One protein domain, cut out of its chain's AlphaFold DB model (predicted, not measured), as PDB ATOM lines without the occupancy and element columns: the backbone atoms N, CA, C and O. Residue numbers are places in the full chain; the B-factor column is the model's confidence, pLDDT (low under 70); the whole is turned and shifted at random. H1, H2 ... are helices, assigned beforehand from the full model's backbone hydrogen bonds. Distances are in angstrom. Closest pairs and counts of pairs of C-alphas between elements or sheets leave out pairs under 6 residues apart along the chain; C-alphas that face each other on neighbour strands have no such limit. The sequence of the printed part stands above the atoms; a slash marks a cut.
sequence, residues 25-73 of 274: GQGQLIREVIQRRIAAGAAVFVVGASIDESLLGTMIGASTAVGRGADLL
ATOM      1  N   GLY A  25     -92.069  42.246  45.391       74.25
ATOM      2  CA  GLY A  25     -93.309  41.504  45.116       74.25
ATOM      3  C   GLY A  25     -94.203  42.218  44.102       74.25
ATOM      4  O   GLY A  25     -94.684  41.613  43.139       74.25
ATOM      5  N   GLN A  26     -94.336  43.533  44.260       81.12
ATOM      6  CA  GLN A  26     -95.067  44.410  43.350       81.12
ATOM      7  C   GLN A  26     -94.615  44.267  41.890       81.12
ATOM      8  O   GLN A  26     -95.451  44.154  40.990       81.12
ATOM      9  N   GLY A  27     -93.302  44.247  41.641       80.00
ATOM     10  CA  GLY A  27     -92.754  44.159  40.286       80.00
ATOM     11  C   GLY A  27     -93.124  42.854  39.578       80.00
ATOM     12  O   GLY A  27     -93.483  42.871  38.400       80.00
ATOM     13  N   GLN A  28     -93.093  41.728  40.297       83.50
ATOM     14  CA  GLN A  28     -93.485  40.426  39.748       83.50
ATOM     15  C   GLN A  28     -94.985  40.358  39.460       83.50
ATOM     16  O   GLN A  28     -95.378  39.949  38.367       83.50
ATOM     17  N   LEU A  29     -95.818  40.834  40.389       85.75
ATOM     18  CA  LEU A  29     -97.267  40.865  40.200       85.75
ATOM     19  C   LEU A  29     -97.660  41.695  38.969       85.75
ATOM     20  O   LEU A  29     -98.455  41.244  38.145       85.75
ATOM     21  N   ILE A  30     -97.074  42.887  38.810       86.06
ATOM     22  CA  ILE A  30     -97.324  43.754  37.651       86.06
ATOM     23  C   ILE A  30     -96.964  43.034  36.343       86.06
ATOM     24  O   ILE A  30     -97.743  43.078  35.391       86.06
ATOM     25  N   ARG A  31     -95.829  42.323  36.294       87.31
ATOM     26  CA  ARG A  31     -95.404  41.562  35.105       87.31
ATOM     27  C   ARG A  31     -96.369  40.443  34.753       87.31
ATOM     28  O   ARG A  31     -96.754  40.334  33.590       87.31
ATOM     29  N   GLU A  32     -96.794  39.653  35.736       87.69
ATOM     30  CA  GLU A  32     -97.755  38.572  35.504       87.69
ATOM     31  C   GLU A  32     -99.090  39.103  34.979       87.69
ATOM     32  O   GLU A  32     -99.659  38.545  34.036       87.69
ATOM     33  N   VAL A  33     -99.581  40.203  35.555       88.88
ATOM     34  CA  VAL A  33    -100.814  40.855  35.102       88.88
ATOM     35  C   VAL A  33    -100.661  41.326  33.658       88.88
ATOM     36  O   VAL A  33    -101.514  41.016  32.826       88.88
ATOM     37  N   ILE A  34     -99.573  42.023  33.328       89.06
ATOM     38  CA  ILE A  34     -99.313  42.510  31.966       89.06
ATOM     39  C   ILE A  34     -99.245  41.345  30.977       89.06
ATOM     40  O   ILE A  34     -99.931  41.376  29.954       89.06
ATOM     41  N   GLN A  35     -98.485  40.296  31.292       89.94
ATOM     42  CA  GLN A  35     -98.329  39.136  30.419       89.94
ATOM     43  C   GLN A  35     -99.667  38.435  30.167       89.94
ATOM     44  O   GLN A  35     -99.992  38.142  29.016       89.94
ATOM     45  N   ARG A  36    -100.482  38.218  31.209       88.94
ATOM     46  CA  ARG A  36    -101.822  37.622  31.060       88.94
ATOM     47  C   ARG A  36    -102.747  38.499  30.224       88.94
ATOM     48  O   ARG A  36    -103.492  37.974  29.402       88.94
ATOM     49  N   ARG A  37    -102.698  39.823  30.395       89.38
ATOM     50  CA  ARG A  37    -103.536  40.759  29.627       89.38
ATOM     51  C   ARG A  37    -103.145  40.795  28.152       89.38
ATOM     52  O   ARG A  37    -104.036  40.733  27.310       89.38
ATOM     53  N   ILE A  38    -101.849  40.816  27.841       89.25
ATOM     54  CA  ILE A  38    -101.355  40.736  26.458       89.25
ATOM     55  C   ILE A  38    -101.731  39.387  25.832       89.25
ATOM     56  O   ILE A  38    -102.246  39.363  24.716       89.25
ATOM     57  N   ALA A  39    -101.554  38.279  26.561       88.12
ATOM     58  CA  ALA A  39    -101.940  36.943  26.098       88.12
ATOM     59  C   ALA A  39    -103.451  36.824  25.827       88.12
ATOM     60  O   ALA A  39    -103.859  36.150  24.886       88.12
ATOM     61  N   ALA A  40    -104.279  37.527  26.604       88.31
ATOM     62  CA  ALA A  40    -105.719  37.641  26.376       88.31
ATOM     63  C   ALA A  40    -106.098  38.610  25.232       88.31
ATOM     64  O   ALA A  40    -107.282  38.840  24.993       88.31
ATOM     65  N   GLY A  41    -105.123  39.205  24.536       84.88
ATOM     66  CA  GLY A  41    -105.339  40.131  23.422       84.88
ATOM     67  C   GLY A  41    -105.666  41.572  23.831       84.88
ATOM     68  O   GLY A  41    -105.986  42.392  22.968       84.88
ATOM     69  N   ALA A  42    -105.580  41.919  25.117       86.31
ATOM     70  CA  ALA A  42    -105.878  43.266  25.589       86.31
ATOM     71  C   ALA A  42    -104.768  44.268  25.223       86.31
ATOM     72  O   ALA A  42    -103.586  43.929  25.160       86.31
ATOM     73  N   ALA A  43    -105.152  45.533  25.032       86.12
ATOM     74  CA  ALA A  43    -104.201  46.638  24.993       86.12
ATOM     75  C   ALA A  43    -103.755  46.989  26.419       86.12
ATOM     76  O   ALA A  43    -104.585  47.112  27.323       86.12
ATOM     77  N   VAL A  44    -102.448  47.156  26.617       87.19
ATOM     78  CA  VAL A  44    -101.851  47.481  27.915       87.19
ATOM     79  C   VAL A  44    -101.065  48.779  27.788       87.19
ATOM     80  O   VAL A  44    -100.224  48.914  26.905       87.19
ATOM     81  N   PHE A  45    -101.334  49.727  28.684       87.12
ATOM     82  CA  PHE A  45    -100.605  50.987  28.793       87.12
ATOM     83  C   PHE A  45     -99.956  51.065  30.173       87.12
ATOM     84  O   PHE A  45    -100.638  50.912  31.187       87.12
ATOM     85  N   VAL A  46     -98.641  51.274  30.205       85.44
ATOM     86  CA  VAL A  46     -97.847  51.322  31.437       85.44
ATOM     87  C   VAL A  46     -97.247  52.714  31.572       85.44
ATOM     88  O   VAL A  46     -96.542  53.177  30.679       85.44
ATOM     89  N   VAL A  47     -97.511  53.367  32.703       83.19
ATOM     90  CA  VAL A  47     -96.896  54.643  33.084       83.19
ATOM     91  C   VAL A  47     -96.173  54.429  34.399       83.19
ATOM     92  O   VAL A  47     -96.788  54.019  35.381       83.19
ATOM     93  N   GLY A  48     -94.875  54.705  34.426       74.19
ATOM     94  CA  GLY A  48     -94.067  54.560  35.629       74.19
ATOM     95  C   GLY A  48     -92.848  55.468  35.589       74.19
ATOM     96  O   GLY A  48     -92.317  55.753  34.519       74.19
ATOM     97  N   ALA A  49     -92.407  55.913  36.768       56.47
ATOM     98  CA  ALA A  49     -91.204  56.732  36.923       56.47
ATOM     99  C   ALA A  49     -89.914  55.962  36.583       56.47
ATOM    100  O   ALA A  49     -88.897  56.571  36.262       56.47
ATOM    101  N   SER A  50     -89.959  54.628  36.637       66.69
ATOM    102  CA  SER A  50     -88.878  53.745  36.211       66.69
ATOM    103  C   SER A  50     -89.472  52.436  35.700       66.69
ATOM    104  O   SER A  50     -90.107  51.701  36.455       66.69
ATOM    105  N   ILE A  51     -89.311  52.177  34.403       73.50
ATOM    106  CA  ILE A  51     -89.578  50.873  33.794       73.50
ATOM    107  C   ILE A  51     -88.222  50.196  33.677       73.50
ATOM    108  O   ILE A  51     -87.343  50.683  32.966       73.50
ATOM    109  N   ASP A  52     -88.043  49.106  34.409       77.81
ATOM    110  CA  ASP A  52     -86.805  48.352  34.378       77.81
ATOM    111  C   ASP A  52     -86.724  47.466  33.124       77.81
ATOM    112  O   ASP A  52     -87.738  47.100  32.519       77.81
ATOM    113  N   GLU A  53     -85.507  47.090  32.741       79.12
ATOM    114  CA  GLU A  53     -85.246  46.301  31.533       79.12
ATOM    115  C   GLU A  53     -85.991  44.960  31.532       79.12
ATOM    116  O   GLU A  53     -86.453  44.502  30.489       79.12
ATOM    117  N   SER A  54     -86.197  44.347  32.701       81.88
ATOM    118  CA  SER A  54     -86.884  43.057  32.762       81.88
ATOM    119  C   SER A  54     -88.410  43.165  32.648       81.88
ATOM    120  O   SER A  54     -89.046  42.250  32.115       81.88
ATOM    121  N   LEU A  55     -89.016  44.295  33.035       83.81
ATOM    122  CA  LEU A  55     -90.408  44.596  32.678       83.81
ATOM    123  C   LEU A  55     -90.543  44.853  31.171       83.81
ATOM    124  O   LEU A  55     -91.454  44.314  30.538       83.81
ATOM    125  N   LEU A  56     -89.610  45.600  30.579       84.56
ATOM    126  CA  LEU A  56     -89.589  45.842  29.138       84.56
ATOM    127  C   LEU A  56     -89.443  44.534  28.342       84.56
ATOM    128  O   LEU A  56     -90.229  44.275  27.432       84.56
ATOM    129  N   GLY A  57     -88.506  43.670  28.737       86.44
ATOM    130  CA  GLY A  57     -88.321  42.344  28.148       86.44
ATOM    131  C   GLY A  57     -89.569  41.465  28.267       86.44
ATOM    132  O   GLY A  57     -89.912  40.751  27.325       86.44
ATOM    133  N   THR A  58     -90.317  41.580  29.372       87.44
ATOM    134  CA  THR A  58     -91.615  40.902  29.530       87.44
ATOM    135  C   THR A  58     -92.629  41.401  28.499       87.44
ATOM    136  O   THR A  58     -93.317  40.594  27.878       87.44
ATOM    137  N   MET A  59     -92.712  42.717  28.274       87.62
ATOM    138  CA  MET A  59     -93.624  43.304  27.286       87.62
ATOM    139  C   MET A  59     -93.249  42.918  25.851       87.62
ATOM    140  O   MET A  59     -94.130  42.532  25.083       87.62
ATOM    141  N   ILE A  60     -91.960  42.969  25.502       88.56
ATOM    142  CA  ILE A  60     -91.451  42.558  24.185       88.56
ATOM    143  C   ILE A  60     -91.737  41.073  23.951       88.56
ATOM    144  O   ILE A  60     -92.322  40.709  22.927       88.56
ATOM    145  N   GLY A  61     -91.385  40.217  24.913       88.31
ATOM    146  CA  GLY A  61     -91.589  38.773  24.824       88.31
ATOM    147  C   GLY A  61     -93.067  38.404  24.707       88.31
ATOM    148  O   GLY A  61     -93.446  37.657  23.806       88.31
ATOM    149  N   ALA A  62     -93.920  38.982  25.558       88.19
ATOM    150  CA  ALA A  62     -95.360  38.740  25.523       88.19
ATOM    151  C   ALA A  62     -95.997  39.217  24.210       88.19
ATOM    152  O   ALA A  62     -96.786  38.484  23.620       88.19
ATOM    153  N   SER A  63     -95.631  40.409  23.723       89.00
ATOM    154  CA  SER A  63     -96.179  40.971  22.479       89.00
ATOM    155  C   SER A  63     -95.731  40.174  21.255       89.00
ATOM    156  O   SER A  63     -96.530  39.907  20.359       89.00
ATOM    157  N   THR A  64     -94.472  39.735  21.227       88.50
ATOM    158  CA  THR A  64     -93.932  38.904  20.141       88.50
ATOM    159  C   THR A  64     -94.573  37.517  20.129       88.50
ATOM    160  O   THR A  64     -94.923  37.024  19.059       88.50
ATOM    161  N   ALA A  65     -94.811  36.917  21.301       88.44
ATOM    162  CA  ALA A  65     -95.454  35.607  21.419       88.44
ATOM    163  C   ALA A  65     -96.881  35.577  20.846       88.44
ATOM    164  O   ALA A  65     -97.312  34.548  20.332       88.44
ATOM    165  N   VAL A  66     -97.600  36.704  20.890       90.06
ATOM    166  CA  VAL A  66     -98.935  36.850  20.282       90.06
ATOM    167  C   VAL A  66     -98.900  37.441  18.866       90.06
ATOM    168  O   VAL A  66     -99.946  37.770  18.313       90.06
ATOM    169  N   GLY A  67     -97.714  37.605  18.269       86.69
ATOM    170  CA  GLY A  67     -97.546  38.153  16.918       86.69
ATOM    171  C   GLY A  67     -97.797  39.662  16.796       86.69
ATOM    172  O   GLY A  67     -97.933  40.166  15.687       86.69
ATOM    173  N   ARG A  68     -97.843  40.395  17.915       86.25
ATOM    174  CA  ARG A  68     -98.114  41.845  17.987       86.25
ATOM    175  C   ARG A  68     -96.890  42.667  18.395       86.25
ATOM    176  O   ARG A  68     -97.023  43.753  18.945       86.25
ATOM    177  N   GLY A  69     -95.683  42.165  18.131       82.12
ATOM    178  CA  GLY A  69     -94.440  42.879  18.454       82.12
ATOM    179  C   GLY A  69     -94.345  44.261  17.793       82.12
ATOM    180  O   GLY A  69     -93.830  45.191  18.404       82.12
ATOM    181  N   ALA A  70     -94.911  44.421  16.591       81.44
ATOM    182  CA  ALA A  70     -94.946  45.694  15.867       81.44
ATOM    183  C   ALA A  70     -95.885  46.749  16.488       81.44
ATOM    184  O   ALA A  70     -95.730  47.934  16.207       81.44
ATOM    185  N   ASP A  71     -96.827  46.340  17.343       82.00
ATOM    186  CA  ASP A  71     -97.754  47.253  18.028       82.00
ATOM    187  C   ASP A  71     -97.132  47.870  19.296       82.00
ATOM    188  O   ASP A  71     -97.756  48.701  19.963       82.00
ATOM    189  N   LEU A  72     -95.925  47.438  19.680       83.00
ATOM    190  CA  LEU A  72     -95.271  47.878  20.904       83.00
ATOM    191  C   LEU A  72     -94.668  49.278  20.730       83.00
ATOM    192  O   LEU A  72     -93.631  49.452  20.095       83.00
ATOM    193  N   LEU A  73     -95.279  50.271  21.379       83.00
ATOM    194  CA  LEU A  73     -94.759  51.634  21.450       83.00
ATOM    195  C   LEU A  73     -94.087  51.888  22.805       83.00
ATOM    196  O   LEU A  73     -94.708  51.757  23.858       83.00
TER     197      LEU A  73
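Overview. This is residues 25 to 73 of the 274 residues of an uncharacterized protein of Pseudomonas putida TRO1 (UniProt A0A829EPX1). Two helices of similar length, H1 and then H2, run side by side the same way. A long loop, residues 40 to 52, leads back from the end of H1 to the start of H2. The printed part has 49 residues with two named helices and no named strand, and its class is all helix. It is compact, with a radius of gyration of the C-alphas of 10.2 A, and only just elongated, spanning 27 by 18 by 15 A.

Arrangement. H1, residues 25 to 39, touches H2, residues 53 to 65; their closest C-alphas, those of Gln 35 and Ala 62, are 5.7 A apart. They run the same way at a shallow tilt of 18 degrees. In H1 and H2 every O i to N i+4 pair is within hydrogen-bond range.

Along the chain. H1 begins at C-alpha 25, (-93.309, 41.504, 45.116), and is 21.4 A long from first to last C-alpha. H2 is 17.9 A long and ends at C-alpha 65, (-95.454, 35.607, 21.419).

Size, cuts and confidence. The two C-alphas farthest apart, those of Gly 25 and Ala 70, are 29.6 A apart. The printed part has no cut, and the link from H1 to H2 is long. Residues 49 to 50 have pLDDT under 70.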